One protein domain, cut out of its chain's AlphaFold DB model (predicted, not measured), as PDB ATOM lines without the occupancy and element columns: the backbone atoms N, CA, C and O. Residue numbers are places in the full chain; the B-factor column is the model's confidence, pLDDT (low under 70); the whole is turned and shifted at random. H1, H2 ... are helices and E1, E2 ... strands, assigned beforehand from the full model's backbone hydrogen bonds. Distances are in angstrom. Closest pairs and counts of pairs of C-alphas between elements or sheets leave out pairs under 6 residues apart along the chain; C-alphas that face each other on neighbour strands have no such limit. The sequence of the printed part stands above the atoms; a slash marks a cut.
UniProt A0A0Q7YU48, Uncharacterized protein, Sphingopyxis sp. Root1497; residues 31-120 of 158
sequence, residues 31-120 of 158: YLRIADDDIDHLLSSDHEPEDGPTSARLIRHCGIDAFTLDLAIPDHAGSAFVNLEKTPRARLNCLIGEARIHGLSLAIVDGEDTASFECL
ATOM      1  N   TYR A  31      37.274  38.273 145.485       84.62
ATOM      2  CA  TYR A  31      37.195  37.374 144.338       84.62
ATOM      3  C   TYR A  31      37.074  35.918 144.771       84.62
ATOM      4  O   TYR A  31      37.592  35.494 145.801       84.62
ATOM      5  N   LEU A  32      36.398  35.140 143.931       85.75
ATOM      6  CA  LEU A  32      36.539  33.698 143.882       85.75
ATOM      7  C   LEU A  32      37.739  33.383 142.992       85.75
ATOM      8  O   LEU A  32      37.683  33.627 141.784       85.75
ATOM      9  N   ARG A  33      38.796  32.843 143.590       85.56
ATOM     10  CA  ARG A  33      39.930  32.261 142.882       85.56
ATOM     11  C   ARG A  33      39.638  30.794 142.582       85.56
ATOM     12  O   ARG A  33      39.262  30.043 143.484       85.56
ATOM     13  N   ILE A  34      39.832  30.401 141.329       85.44
ATOM     14  CA  ILE A  34      39.762  29.019 140.851       85.44
ATOM     15  C   ILE A  34      41.143  28.663 140.317       85.44
ATOM     16  O   ILE A  34      41.583  29.275 139.347       85.44
ATOM     17  N   ALA A  35      41.830  27.727 140.965       78.62
ATOM     18  CA  ALA A  35      43.151  27.284 140.533       78.62
ATOM     19  C   ALA A  35      43.019  26.092 139.577       78.62
ATOM     20  O   ALA A  35      42.296  25.142 139.866       78.62
ATOM     21  N   ASP A  36      43.729  26.145 138.451       72.06
ATOM     22  CA  ASP A  36      43.927  25.013 137.548       72.06
ATOM     23  C   ASP A  36      45.079  24.144 138.070       72.06
ATOM     24  O   ASP A  36      46.212  24.211 137.585       72.06
ATOM     25  N   ASP A  37      44.799  23.381 139.125       65.31
ATOM     26  CA  ASP A  37      45.744  22.476 139.785       65.31
ATOM     27  C   ASP A  37      45.574  20.998 139.393       65.31
ATOM     28  O   ASP A  37      46.340  20.151 139.849       65.31
ATOM     29  N   ASP A  38      44.647  20.688 138.482       59.72
ATOM     30  CA  ASP A  38      44.521  19.359 137.877       59.72
ATOM     31  C   ASP A  38      45.630  19.123 136.830       59.72
ATOM     32  O   ASP A  38      45.534  19.517 135.661       59.72
ATOM     33  N   ILE A  39      46.716  18.484 137.273       50.66
ATOM     34  CA  ILE A  39      47.865  18.111 136.435       50.66
ATOM     35  C   ILE A  39      47.525  16.956 135.474       50.66
ATOM     36  O   ILE A  39      48.102  16.884 134.385       50.66
ATOM     37  N   ASP A  40      46.560  16.093 135.805       45.94
ATOM     38  CA  ASP A  40      46.200  14.938 134.971       45.94
ATOM     39  C   ASP A  40      45.475  15.373 133.686       45.94
ATOM     40  O   ASP A  40      45.687  14.793 132.614       45.94
ATOM     41  N   HIS A  41      44.696  16.458 133.737       46.25
ATOM     42  CA  HIS A  41      44.077  17.041 132.542       46.25
ATOM     43  C   HIS A  41      45.068  17.747 131.604       46.25
ATOM     44  O   HIS A  41      44.875  17.706 130.385       46.25
ATOM     45  N   LEU A  42      46.159  18.312 132.133       43.59
ATOM     46  CA  LEU A  42      47.227  18.949 131.343       43.59
ATOM     47  C   LEU A  42      48.103  17.938 130.588       43.59
ATOM     48  O   LEU A  42      48.769  18.298 129.619       43.59
ATOM     49  N   LEU A  43      48.108  16.678 131.027       46.09
ATOM     50  CA  LEU A  43      48.896  15.592 130.435       46.09
ATOM     51  C   LEU A  43      48.102  14.746 129.427       46.09
ATOM     52  O   LEU A  43      48.684  13.900 128.743       46.09
ATOM     53  N   SER A  44      46.788  14.968 129.300       44.97
ATOM     54  CA  SER A  44      45.961  14.285 128.305       44.97
ATOM     55  C   SER A  44      46.201  14.868 126.904       44.97
ATOM     56  O   SER A  44      45.911  16.027 126.627       44.97
ATOM     57  N   SER A  45      46.736  14.047 125.997       43.72
ATOM     58  CA  SER A  45      47.119  14.425 124.626       43.72
ATOM     59  C   SER A  45      45.951  14.763 123.686       43.72
ATOM     60  O   SER A  45      46.189  15.059 122.519       43.72
ATOM     61  N   ASP A  46      44.712  14.693 124.174       48.69
ATOM     62  CA  ASP A  46      43.490  14.899 123.385       48.69
ATOM     63  C   ASP A  46      42.928  16.327 123.508       48.69
ATOM     64  O   ASP A  46      41.878  16.627 122.940       48.69
ATOM     65  N   HIS A  47      43.592  17.218 124.255       47.97
ATOM     66  CA  HIS A  47      43.150  18.602 124.416       47.97
ATOM     67  C   HIS A  47      43.799  19.528 123.384       47.97
ATOM     68  O   HIS A  47      45.016  19.720 123.375       47.97
ATOM     69  N   GLU A  48      42.972  20.151 122.542       45.16
ATOM     70  CA  GLU A  48      43.422  21.271 121.723       45.16
ATOM     71  C   GLU A  48      43.660  22.506 122.617       45.16
ATOM     72  O   GLU A  48      42.801  22.859 123.430       45.16
ATOM     73  N   PRO A  49      44.808  23.193 122.485       50.50
ATOM     74  CA  PRO A  49      45.185  24.347 123.313       50.50
ATOM     75  C   PRO A  49      44.335  25.608 123.060       50.50
ATOM     76  O   PRO A  49      44.574  26.653 123.664       50.50
ATOM     77  N   GLU A  50      43.362  25.528 122.155       48.81
ATOM     78  CA  GLU A  50      42.608  26.649 121.587       48.81
ATOM     79  C   GLU A  50      41.629  27.279 122.609       48.81
ATOM     80  O   GLU A  50      41.299  28.461 122.501       48.81
ATOM     81  N   ASP A  51      41.195  26.524 123.631       54.69
ATOM     82  CA  ASP A  51      40.134  26.938 124.573       54.69
ATOM     83  C   ASP A  51      40.636  27.632 125.860       54.69
ATOM     84  O   ASP A  51      39.852  28.271 126.579       54.69
ATOM     85  N   GLY A  52      41.946  27.586 126.130       64.75
ATOM     86  CA  GLY A  52      42.560  28.131 127.348       64.75
ATOM     87  C   GLY A  52      42.406  27.229 128.590       64.75
ATOM     88  O   GLY A  52      42.000  26.075 128.466       64.75
ATOM     89  N   PRO A  53      42.757  27.725 129.795       74.44
ATOM     90  CA  PRO A  53      42.693  26.940 131.034       74.44
ATOM     91  C   PRO A  53      41.274  26.446 131.370       74.44
ATOM     92  O   PRO A  53      40.279  27.103 131.043       74.44
ATOM     93  N   THR A  54      41.174  25.304 132.065       78.62
ATOM     94  CA  THR A  54      39.896  24.664 132.433       78.62
ATOM     95  C   THR A  54      38.988  25.628 133.192       78.62
ATOM     96  O   THR A  54      37.807  25.754 132.856       78.62
ATOM     97  N   SER A  55      39.534  26.380 134.146       81.50
ATOM     98  CA  SER A  55      38.832  27.413 134.905       81.50
ATOM     99  C   SER A  55      38.146  28.442 133.996       81.50
ATOM    100  O   SER A  55      36.950  28.697 134.153       81.50
ATOM    101  N   ALA A  56      38.834  28.969 132.975       85.31
ATOM    102  CA  ALA A  56      38.276  29.937 132.024       85.31
ATOM    103  C   ALA A  56      37.082  29.367 131.248       85.31
ATOM    104  O   ALA A  56      36.076  30.056 131.043       85.31
ATOM    105  N   ARG A  57      37.172  28.100 130.829       84.50
ATOM    106  CA  ARG A  57      36.089  27.404 130.123       84.50
ATOM    107  C   ARG A  57      34.851  27.259 131.007       84.50
ATOM    108  O   ARG A  57      33.751  27.574 130.556       84.50
ATOM    109  N   LEU A  58      35.021  26.850 132.265       86.56
ATOM    110  CA  LEU A  58      33.909  26.696 133.215       86.56
ATOM    111  C   LEU A  58      33.252  28.042 133.557       86.56
ATOM    112  O   LEU A  58      32.026  28.144 133.612       86.56
ATOM    113  N   ILE A  59      34.050  29.102 133.715       88.75
ATOM    114  CA  ILE A  59      33.554  30.464 133.963       88.75
ATOM    115  C   ILE A  59      32.651  30.929 132.812       88.75
ATOM    116  O   ILE A  59      31.521  31.372 133.049       88.75
ATOM    117  N   ARG A  60      33.101  30.756 131.561       88.62
ATOM    118  CA  ARG A  60      32.295  31.081 130.371       88.62
ATOM    119  C   ARG A  60      31.063  30.186 130.247       88.62
ATOM    120  O   ARG A  60      29.991  30.690 129.922       88.62
ATOM    121  N   HIS A  61      31.179  28.891 130.551       88.38
ATOM    122  CA  HIS A  61      30.048  27.958 130.548       88.38
ATOM    123  C   HIS A  61      28.930  28.406 131.502       88.38
ATOM    124  O   HIS A  61      27.753  28.387 131.146       88.38
ATOM    125  N   CYS A  62      29.298  28.919 132.679       85.81
ATOM    126  CA  CYS A  62      28.361  29.499 133.643       85.81
ATOM    127  C   CYS A  62      27.901  30.932 133.300       85.81
ATOM    128  O   CYS A  62      27.213  31.577 134.102       85.81
ATOM    129  N   GLY A  63      28.247  31.440 132.112       89.81
ATOM    130  CA  GLY A  63      27.822  32.739 131.592       89.81
ATOM    131  C   GLY A  63      28.471  33.928 132.297       89.81
ATOM    132  O   GLY A  63      27.821  34.960 132.476       89.81
ATOM    133  N   ILE A  64      29.700  33.785 132.790       90.06
ATOM    134  CA  ILE A  64      30.454  34.871 133.424       90.06
ATOM    135  C   ILE A  64      31.477  35.388 132.410       90.06
ATOM    136  O   ILE A  64      32.445  34.710 132.087       90.06
ATOM    137  N   ASP A  65      31.261  36.603 131.909       87.06
ATOM    138  CA  ASP A  65      32.117  37.182 130.862       87.06
ATOM    139  C   ASP A  65      33.281  38.011 131.429       87.06
ATOM    140  O   ASP A  65      34.280  38.231 130.751       87.06
ATOM    141  N   ALA A  66      33.151  38.486 132.672       88.19
ATOM    142  CA  ALA A  66      34.133  39.340 133.332       88.19
ATOM    143  C   ALA A  66      34.895  38.556 134.407       88.19
ATOM    144  O   ALA A  66      34.371  38.310 135.495       88.19
ATOM    145  N   PHE A  67      36.132  38.184 134.089       89.94
ATOM    146  CA  PHE A  67      37.062  37.501 134.983       89.94
ATOM    147  C   PHE A  67      38.506  37.834 134.596       89.94
ATOM    148  O   PHE A  67      38.773  38.182 133.443       89.94
ATOM    149  N   THR A  68      39.422  37.721 135.552       88.31
ATOM    150  CA  THR A  68      40.866  37.865 135.318       88.31
ATOM    151  C   THR A  68      41.498  36.481 135.238       88.31
ATOM    152  O   THR A  68      41.066  35.565 135.938       88.31
ATOM    153  N   LEU A  69      42.510  36.325 134.386       84.06
ATOM    154  CA  LEU A  69      43.366  35.142 134.345       84.06
ATOM    155  C   LEU A  69      44.773  35.526 134.778       84.06
ATOM    156  O   LEU A  69      45.349  36.466 134.231       84.06
ATOM    157  N   ASP A  70      45.320  34.764 135.710       76.12
ATOM    158  CA  ASP A  70      46.722  34.805 136.081       76.12
ATOM    159  C   ASP A  70      47.385  33.493 135.659       76.12
ATOM    160  O   ASP A  70      47.106  32.430 136.204       76.12
ATOM    161  N   LEU A  71      48.248  33.575 134.652       69.88
ATOM    162  CA  LEU A  71      49.010  32.438 134.129       69.88
ATOM    163  C   LEU A  71      50.448  32.411 134.678       69.88
ATOM    164  O   LEU A  71      51.263  31.616 134.217       69.88
ATOM    165  N   ALA A  72      50.792  33.320 135.596       57.97
ATOM    166  CA  ALA A  72      52.161  33.567 136.042       57.97
ATOM    167  C   ALA A  72      52.459  33.035 137.455       57.97
ATOM    168  O   ALA A  72      53.549  33.287 137.977       57.97
ATOM    169  N   ILE A  73      51.530  32.306 138.083       54.00
ATOM    170  CA  ILE A  73      51.713  31.830 139.455       54.00
ATOM    171  C   ILE A  73      52.492  30.495 139.469       54.00
ATOM    172  O   ILE A  73      52.124  29.564 138.758       54.00
ATOM    173  N   PRO A  74      53.576  30.371 140.259       45.09
ATOM    174  CA  PRO A  74      54.500  29.232 140.192       45.09
ATOM    175  C   PRO A  74      53.982  27.887 140.739       45.09
ATOM    176  O   PRO A  74      54.703  26.896 140.632       45.09
ATOM    177  N   ASP A  75      52.799  27.824 141.352       42.91
ATOM    178  CA  ASP A  75      52.294  26.655 142.089       42.91
ATOM    179  C   ASP A  75      51.140  25.891 141.396       42.91
ATOM    180  O   ASP A  75      50.686  24.889 141.942       42.91
ATOM    181  N   HIS A  76      50.676  26.316 140.212       54.59
ATOM    182  CA  HIS A  76      49.621  25.656 139.413       54.59
ATOM    183  C   HIS A  76      49.615  26.195 137.959       54.59
ATOM    184  O   HIS A  76      50.334  27.143 137.651       54.59
ATOM    185  N   ALA A  77      48.845  25.606 137.032       56.59
ATOM    186  CA  ALA A  77      48.931  25.947 135.598       56.59
ATOM    187  C   ALA A  77      48.250  27.273 135.195       56.59
ATOM    188  O   ALA A  77      48.385  27.728 134.058       56.59
ATOM    189  N   GLY A  78      47.542  27.896 136.136       69.75
ATOM    190  CA  GLY A  78      46.899  29.200 136.010       69.75
ATOM    191  C   GLY A  78      45.737  29.360 136.994       69.75
ATOM    192  O   GLY A  78      45.101  28.387 137.385       69.75
ATOM    193  N   SER A  79      45.459  30.578 137.441       78.44
ATOM    194  CA  SER A  79      44.294  30.892 138.268       78.44
ATOM    195  C   SER A  79      43.346  31.811 137.528       78.44
ATOM    196  O   SER A  79      43.760  32.742 136.839       78.44
ATOM    197  N   ALA A  80      42.055  31.606 137.739       87.50
ATOM    198  CA  ALA A  80      41.031  32.548 137.333       87.50
ATOM    199  C   ALA A  80      40.411  33.238 138.547       87.50
ATOM    200  O   ALA A  80      40.198  32.616 139.587       87.50
ATOM    201  N   PHE A  81      40.078  34.518 138.394       88.25
ATOM    202  CA  PHE A  81      39.501  35.351 139.444       88.25
ATOM    203  C   PHE A  81      38.159  35.916 138.991       88.25
ATOM    204  O   PHE A  81      38.065  36.630 137.990       88.25
ATOM    205  N   VAL A  82      37.111  35.622 139.756       89.81
ATOM    206  CA  VAL A  82      35.748  36.103 139.509       89.81
ATOM    207  C   VAL A  82      35.311  37.002 140.651       89.81
ATOM    208  O   VAL A  82      35.285  36.585 141.804       89.81
ATOM    209  N   ASN A  83      34.926  38.238 140.342       89.31
ATOM    210  CA  ASN A  83      34.489  39.193 141.357       89.31
ATOM    211  C   ASN A  83      33.162  38.738 141.996       89.31
ATOM    212  O   ASN A  83      32.151  38.600 141.299       89.31
ATOM    213  N   LEU A  84      33.152  38.529 143.314       83.69
ATOM    214  CA  LEU A  84      31.989  38.002 144.039       83.69
ATOM    215  C   LEU A  84      30.832  39.001 144.123       83.69
ATOM    216  O   LEU A  84      29.670  38.601 144.107       83.69
ATOM    217  N   GLU A  85      31.130  40.297 144.194       83.31
ATOM    218  CA  GLU A  85      30.121  41.349 144.352       83.31
ATOM    219  C   GLU A  85      29.382  41.641 143.045       83.31
ATOM    220  O   GLU A  85      28.182  41.920 143.037       83.31
ATOM    221  N   LYS A  86      30.104  41.577 141.922       86.31
ATOM    222  CA  LYS A  86      29.584  41.918 140.590       86.31
ATOM    223  C   LYS A  86      28.940  40.735 139.873       86.31
ATOM    224  O   LYS A  86      28.264  40.937 138.864       86.31
ATOM    225  N   THR A  87      29.125  39.517 140.377       85.00
ATOM    226  CA  THR A  87      28.630  38.306 139.720       85.00
ATOM    227  C   THR A  87      27.325  37.826 140.358       85.00
ATOM    228  O   THR A  87      27.261  37.621 141.572       85.00
ATOM    229  N   PRO A  88      26.257  37.581 139.573       86.56
ATOM    230  CA  PRO A  88      25.017  37.033 140.107       86.56
ATOM    231  C   PRO A  88      25.232  35.689 140.813       86.56
ATOM    232  O   PRO A  88      25.860  34.783 140.264       86.56
ATOM    233  N   ARG A  89      24.609  35.513 141.987       78.75
ATOM    234  CA  ARG A  89      24.722  34.288 142.807       78.75
ATOM    235  C   ARG A  89      24.442  32.996 142.037       78.75
ATOM    236  O   ARG A  89      25.092  31.992 142.286       78.75
ATOM    237  N   ALA A  90      23.497  33.012 141.096       75.38
ATOM    238  CA  ALA A  90      23.185  31.840 140.278       75.38
ATOM    239  C   ALA A  90      24.385  31.378 139.430       75.38
ATOM    240  O   ALA A  90      24.642  30.182 139.335       75.38
ATOM    241  N   ARG A  91      25.149  32.325 138.871       81.19
ATOM    242  CA  ARG A  91      26.343  32.032 138.068       81.19
ATOM    243  C   ARG A  91      27.509  31.583 138.942       81.19
ATOM    244  O   ARG A  91      28.182  30.623 138.596       81.19
ATOM    245  N   LEU A  92      27.685  32.208 140.110       80.50
ATOM    246  CA  LEU A  92      28.668  31.766 141.107       80.50
ATOM    247  C   LEU A  92      28.388  30.338 141.592       80.50
ATOM    248  O   LEU A  92      29.305  29.532 141.685       80.50
ATOM    249  N   ASN A  93      27.122  29.996 141.847       78.12
ATOM    250  CA  ASN A  93      26.737  28.644 142.256       78.12
ATOM    251  C   ASN A  93      26.980  27.609 141.151       78.12
ATOM    252  O   ASN A  93      27.436  26.511 141.461       78.12
ATOM    253  N   CYS A  94      26.691  27.957 139.890       81.88
ATOM    254  CA  CYS A  94      27.060  27.133 138.736       81.88
ATOM    255  C   CYS A  94      28.570  26.884 138.731       81.88
ATOM    256  O   CYS A  94      28.997  25.738 138.773       81.88
ATOM    257  N   LEU A  95      29.365  27.955 138.795       87.06
ATOM    258  CA  LEU A  95      30.819  27.880 138.710       87.06
ATOM    259  C   LEU A  95      31.428  27.050 139.844       87.06
ATOM    260  O   LEU A  95      32.272  26.203 139.589       87.06
ATOM    261  N   ILE A  96      30.977  27.248 141.085       82.44
ATOM    262  CA  ILE A  96      31.428  26.448 142.235       82.44
ATOM    263  C   ILE A  96      31.070  24.969 142.039       82.44
ATOM    264  O   ILE A  96      31.853  24.097 142.409       82.44
ATOM    265  N   GLY A  97      29.891  24.674 141.485       73.50
ATOM    266  CA  GLY A  97      29.473  23.308 141.171       73.50
ATOM    267  C   GLY A  97      30.368  22.660 140.118       73.50
ATOM    268  O   GLY A  97      30.932  21.600 140.375       73.50
ATOM    269  N   GLU A  98      30.538  23.331 138.979       81.69
ATOM    270  CA  GLU A  98      31.368  22.876 137.861       81.69
ATOM    271  C   GLU A  98      32.831  22.693 138.278       81.69
ATOM    272  O   GLU A  98      33.400  21.623 138.089       81.69
ATOM    273  N   ALA A  99      33.423  23.689 138.940       79.44
ATOM    274  CA  ALA A  99      34.803  23.617 139.414       79.44
ATOM    275  C   ALA A  99      35.031  22.405 140.329       79.44
ATOM    276  O   ALA A  99      36.021  21.700 140.182       79.44
ATOM    277  N   ARG A 100      34.076  22.090 141.214       74.69
ATOM    278  CA  ARG A 100      34.157  20.912 142.094       74.69
ATOM    279  C   ARG A 100      34.009  19.586 141.359       74.69
ATOM    280  O   ARG A 100      34.641  18.615 141.762       74.69
ATOM    281  N   ILE A 101      33.153  19.518 140.338       71.00
ATOM    282  CA  ILE A 101      33.012  18.323 139.488       71.00
ATOM    283  C   ILE A 101      34.329  18.052 138.758       71.00
ATOM    284  O   ILE A 101      34.744  16.902 138.651       71.00
ATOM    285  N   HIS A 102      34.993  19.124 138.329       72.69
ATOM    286  CA  HIS A 102      36.285  19.107 137.651       72.69
ATOM    287  C   HIS A 102      37.493  19.129 138.601       72.69
ATOM    288  O   HIS A 102      38.604  19.367 138.154       72.69
ATOM    289  N   GLY A 103      37.289  18.905 139.904       69.56
ATOM    290  CA  GLY A 103      38.382  18.774 140.869       69.56
ATOM    291  C   GLY A 103      39.139  20.059 141.212       69.56
ATOM    292  O   GLY A 103      40.011  19.999 142.060       69.56
ATOM    293  N   LEU A 104      38.797  21.217 140.645       74.62
ATOM    294  CA  LEU A 104      39.569  22.452 140.808       74.62
ATOM    295  C   LEU A 104      39.516  23.001 142.240       74.62
ATOM    296  O   LEU A 104      38.448  23.049 142.871       74.62
ATOM    297  N   SER A 105      40.649  23.516 142.724       76.31
ATOM    298  CA  SER A 105      40.697  24.226 144.006       76.31
ATOM    299  C   SER A 105      40.016  25.594 143.950       76.31
ATOM    300  O   SER A 105      40.158  26.363 142.997       76.31
ATOM    301  N   LEU A 106      39.305  25.929 145.031       80.19
ATOM    302  CA  LEU A 106      38.539  27.166 145.174       80.19
ATOM    303  C   LEU A 106      38.936  27.918 146.450       80.19
ATOM    304  O   LEU A 106      38.904  27.345 147.542       80.19
ATOM    305  N   ALA A 107      39.193  29.218 146.336       79.62
ATOM    306  CA  ALA A 107      39.411  30.092 147.488       79.62
ATOM    307  C   ALA A 107      38.753  31.462 147.320       79.62
ATOM    308  O   ALA A 107      38.514  31.932 146.209       79.62
ATOM    309  N   ILE A 108      38.479  32.104 148.448       80.19
ATOM    310  CA  ILE A 108      38.106  33.510 148.535       80.19
ATOM    311  C   ILE A 108      39.381  34.308 148.807       80.19
ATOM    312  O   ILE A 108      40.142  33.971 149.717       80.19
ATOM    313  N   VAL A 109      39.609  35.349 148.013       77.62
ATOM    314  CA  VAL A 109      40.749  36.267 148.137       77.62
ATOM    315  C   VAL A 109      40.252  37.706 148.191       77.62
ATOM    316  O   VAL A 109      39.263  38.050 147.535       77.62
ATOM    317  N   ASP A 110      40.948  38.538 148.958       76.25
ATOM    318  CA  ASP A 110      40.768  39.986 148.932       76.25
ATOM    319  C   ASP A 110      41.741  40.571 147.908       76.25
ATOM    320  O   ASP A 110      42.948  40.355 147.988       76.25
ATOM    321  N   GLY A 111      41.206  41.257 146.896       69.50
ATOM    322  CA  GLY A 111      42.009  41.670 145.752       69.50
ATOM    323  C   GLY A 111      42.479  40.488 144.894       69.50
ATOM    324  O   GLY A 111      42.019  39.354 145.026       69.50
ATOM    325  N   GLU A 112      43.386  40.769 143.962       64.25
ATOM    326  CA  GLU A 112      44.104  39.734 143.199       64.25
ATOM    327  C   GLU A 112      45.412  39.323 143.913       64.25
ATOM    328  O   GLU A 112      46.141  38.466 143.424       64.25
ATOM    329  N   ASP A 113      45.705  39.915 145.083       63.12
ATOM    330  CA  ASP A 113      46.845  39.544 145.924       63.12
ATOM    331  C   ASP A 113      46.534  38.245 146.678       63.12
ATOM    332  O   ASP A 113      45.624  38.151 147.500       63.12
ATOM    333  N   THR A 114      47.308  37.206 146.388       60.47
ATOM    334  CA  THR A 114      47.092  35.866 146.928       60.47
ATOM    335  C   THR A 114      47.790  35.638 148.270       60.47
ATOM    336  O   THR A 114      47.864  34.496 148.722       60.47
ATOM    337  N   ALA A 115      48.340  36.683 148.902       59.16
ATOM    338  CA  ALA A 115      49.077  36.577 150.164       59.16
ATOM    339  C   ALA A 115      48.223  36.061 151.339       59.16
ATOM    340  O   ALA A 115      48.748  35.393 152.232       59.16
ATOM    341  N   SER A 116      46.913  36.330 151.333       57.19
ATOM    342  CA  SER A 116      45.954  35.775 152.293       57.19
ATOM    343  C   SER A 116      44.686  35.315 151.585       57.19
ATOM    344  O   SER A 116      44.055  36.094 150.876       57.19
ATOM    345  N   PHE A 117      44.302  34.058 151.796       61.44
ATOM    346  CA  PHE A 117      43.119  33.469 151.179       61.44
ATOM    347  C   PHE A 117      42.406  32.515 152.137       61.44
ATOM    348  O   PHE A 117      43.027  31.907 153.012       61.44
ATOM    349  N   GLU A 118      41.098  32.364 151.948       65.25
ATOM    350  CA  GLU A 118      40.276  31.384 152.655       65.25
ATOM    351  C   GLU A 118      39.797  30.312 151.672       65.25
ATOM    352  O   GLU A 118      39.056  30.596 150.731       65.25
ATOM    353  N   CYS A 119      40.212  29.063 151.879       68.12
ATOM    354  CA  CYS A 119      39.751  27.946 151.058       68.12
ATOM    355  C   CYS A 119      38.256  27.710 151.261       68.12
ATOM    356  O   CYS A 119      37.778  27.586 152.393       68.12
ATOM    357  N   LEU A 120      37.514  27.568 150.162       65.69
ATOM    358  CA  LEU A 120      36.108  27.206 150.263       65.69
ATOM    359  C   LEU A 120      35.979  25.752 150.745       65.69
ATOM    360  O   LEU A 120      36.572  24.851 150.151       65.69
TER     361      LEU A 120
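AT A GLANCE: This is residues 31 to 120 of the 158 residues of an uncharacterized protein of Sphingopyxis sp. Root1497 (UniProt A0A0Q7YU48). A strongly twisted five-stranded sheet has helices H2 and H3 packed side by side over one face and no named helix over the other. Residues 43 to 51, just after the short helix H1, stick out as a loop. The 90 printed residues include E1 H1 H2 E2 E3 H3 E4 E5 in chain order; the sheet order is E2 E3 E1 E4 E5, all antiparallel, and the class is mixed. The whole is compact, with a radius of gyration of the C-alphas of 12.4 A and spans of 37 by 28 by 20 A.

IN THESE COORDINATES: The strands are E2, residues 68 to 70; E3, residues 79 to 83, 13.2 A; E1, residues 31 to 35, 12.3 A, from C-alpha 31 at (37.195, 37.374, 144.338); E4, residues 105 to 110, 16.5 A; and E5, residues 117 to 119, ending with C-alpha 119 at (39.751, 27.946, 151.058). The helices are H1, residues 39 to 42; H2, 54 to 61, 10.6 A; and H3, 89 to 101, 18.3 A.

HOW THE PARTS SIT: Across the sheet, N 68 and O 81 of hairpin E2 and E3 are 3.0 A apart, N 32 and O 82 of E1 and E3 2.8 A, N 33 and O 107 of E1 and E4 2.8 A, and N 108 and O 118 of hairpin E4 and E5 2.8 A, each within hydrogen-bond range. E1, H1 H2, E2 and E3, H3, E4 are split strand-helix-strand units, with another strand between their two strands, and right-handed crossovers. H2 is on the sheet over E3, at a height of 9.7 A; H3 is on the same face over E4 and, only just, with 3 C-alphas, E1, at 9.4 A. Residues 95 to 99 of H3 alone touch H2, opposite ways at a steep tilt of 38 degrees, only just past shallow; the closest C-alphas, of Ile 59 and Leu 95, are 6.1 A apart. H1 is not on the sheet and is apart from H2. In H2 and H3 every O i to N i+4 pair is within hydrogen-bond range; H1 is too short for one.

THE WHOLE: The C-alphas of Ser 45 and Glu 85, the two farthest apart, are 37.5 A apart. The printed part has no cut; the link from H1 to H2 is long. Its mean pLDDT is 72.1, with residues 37 to 52, 71 to 78, 103 and 111 to 120 under 70.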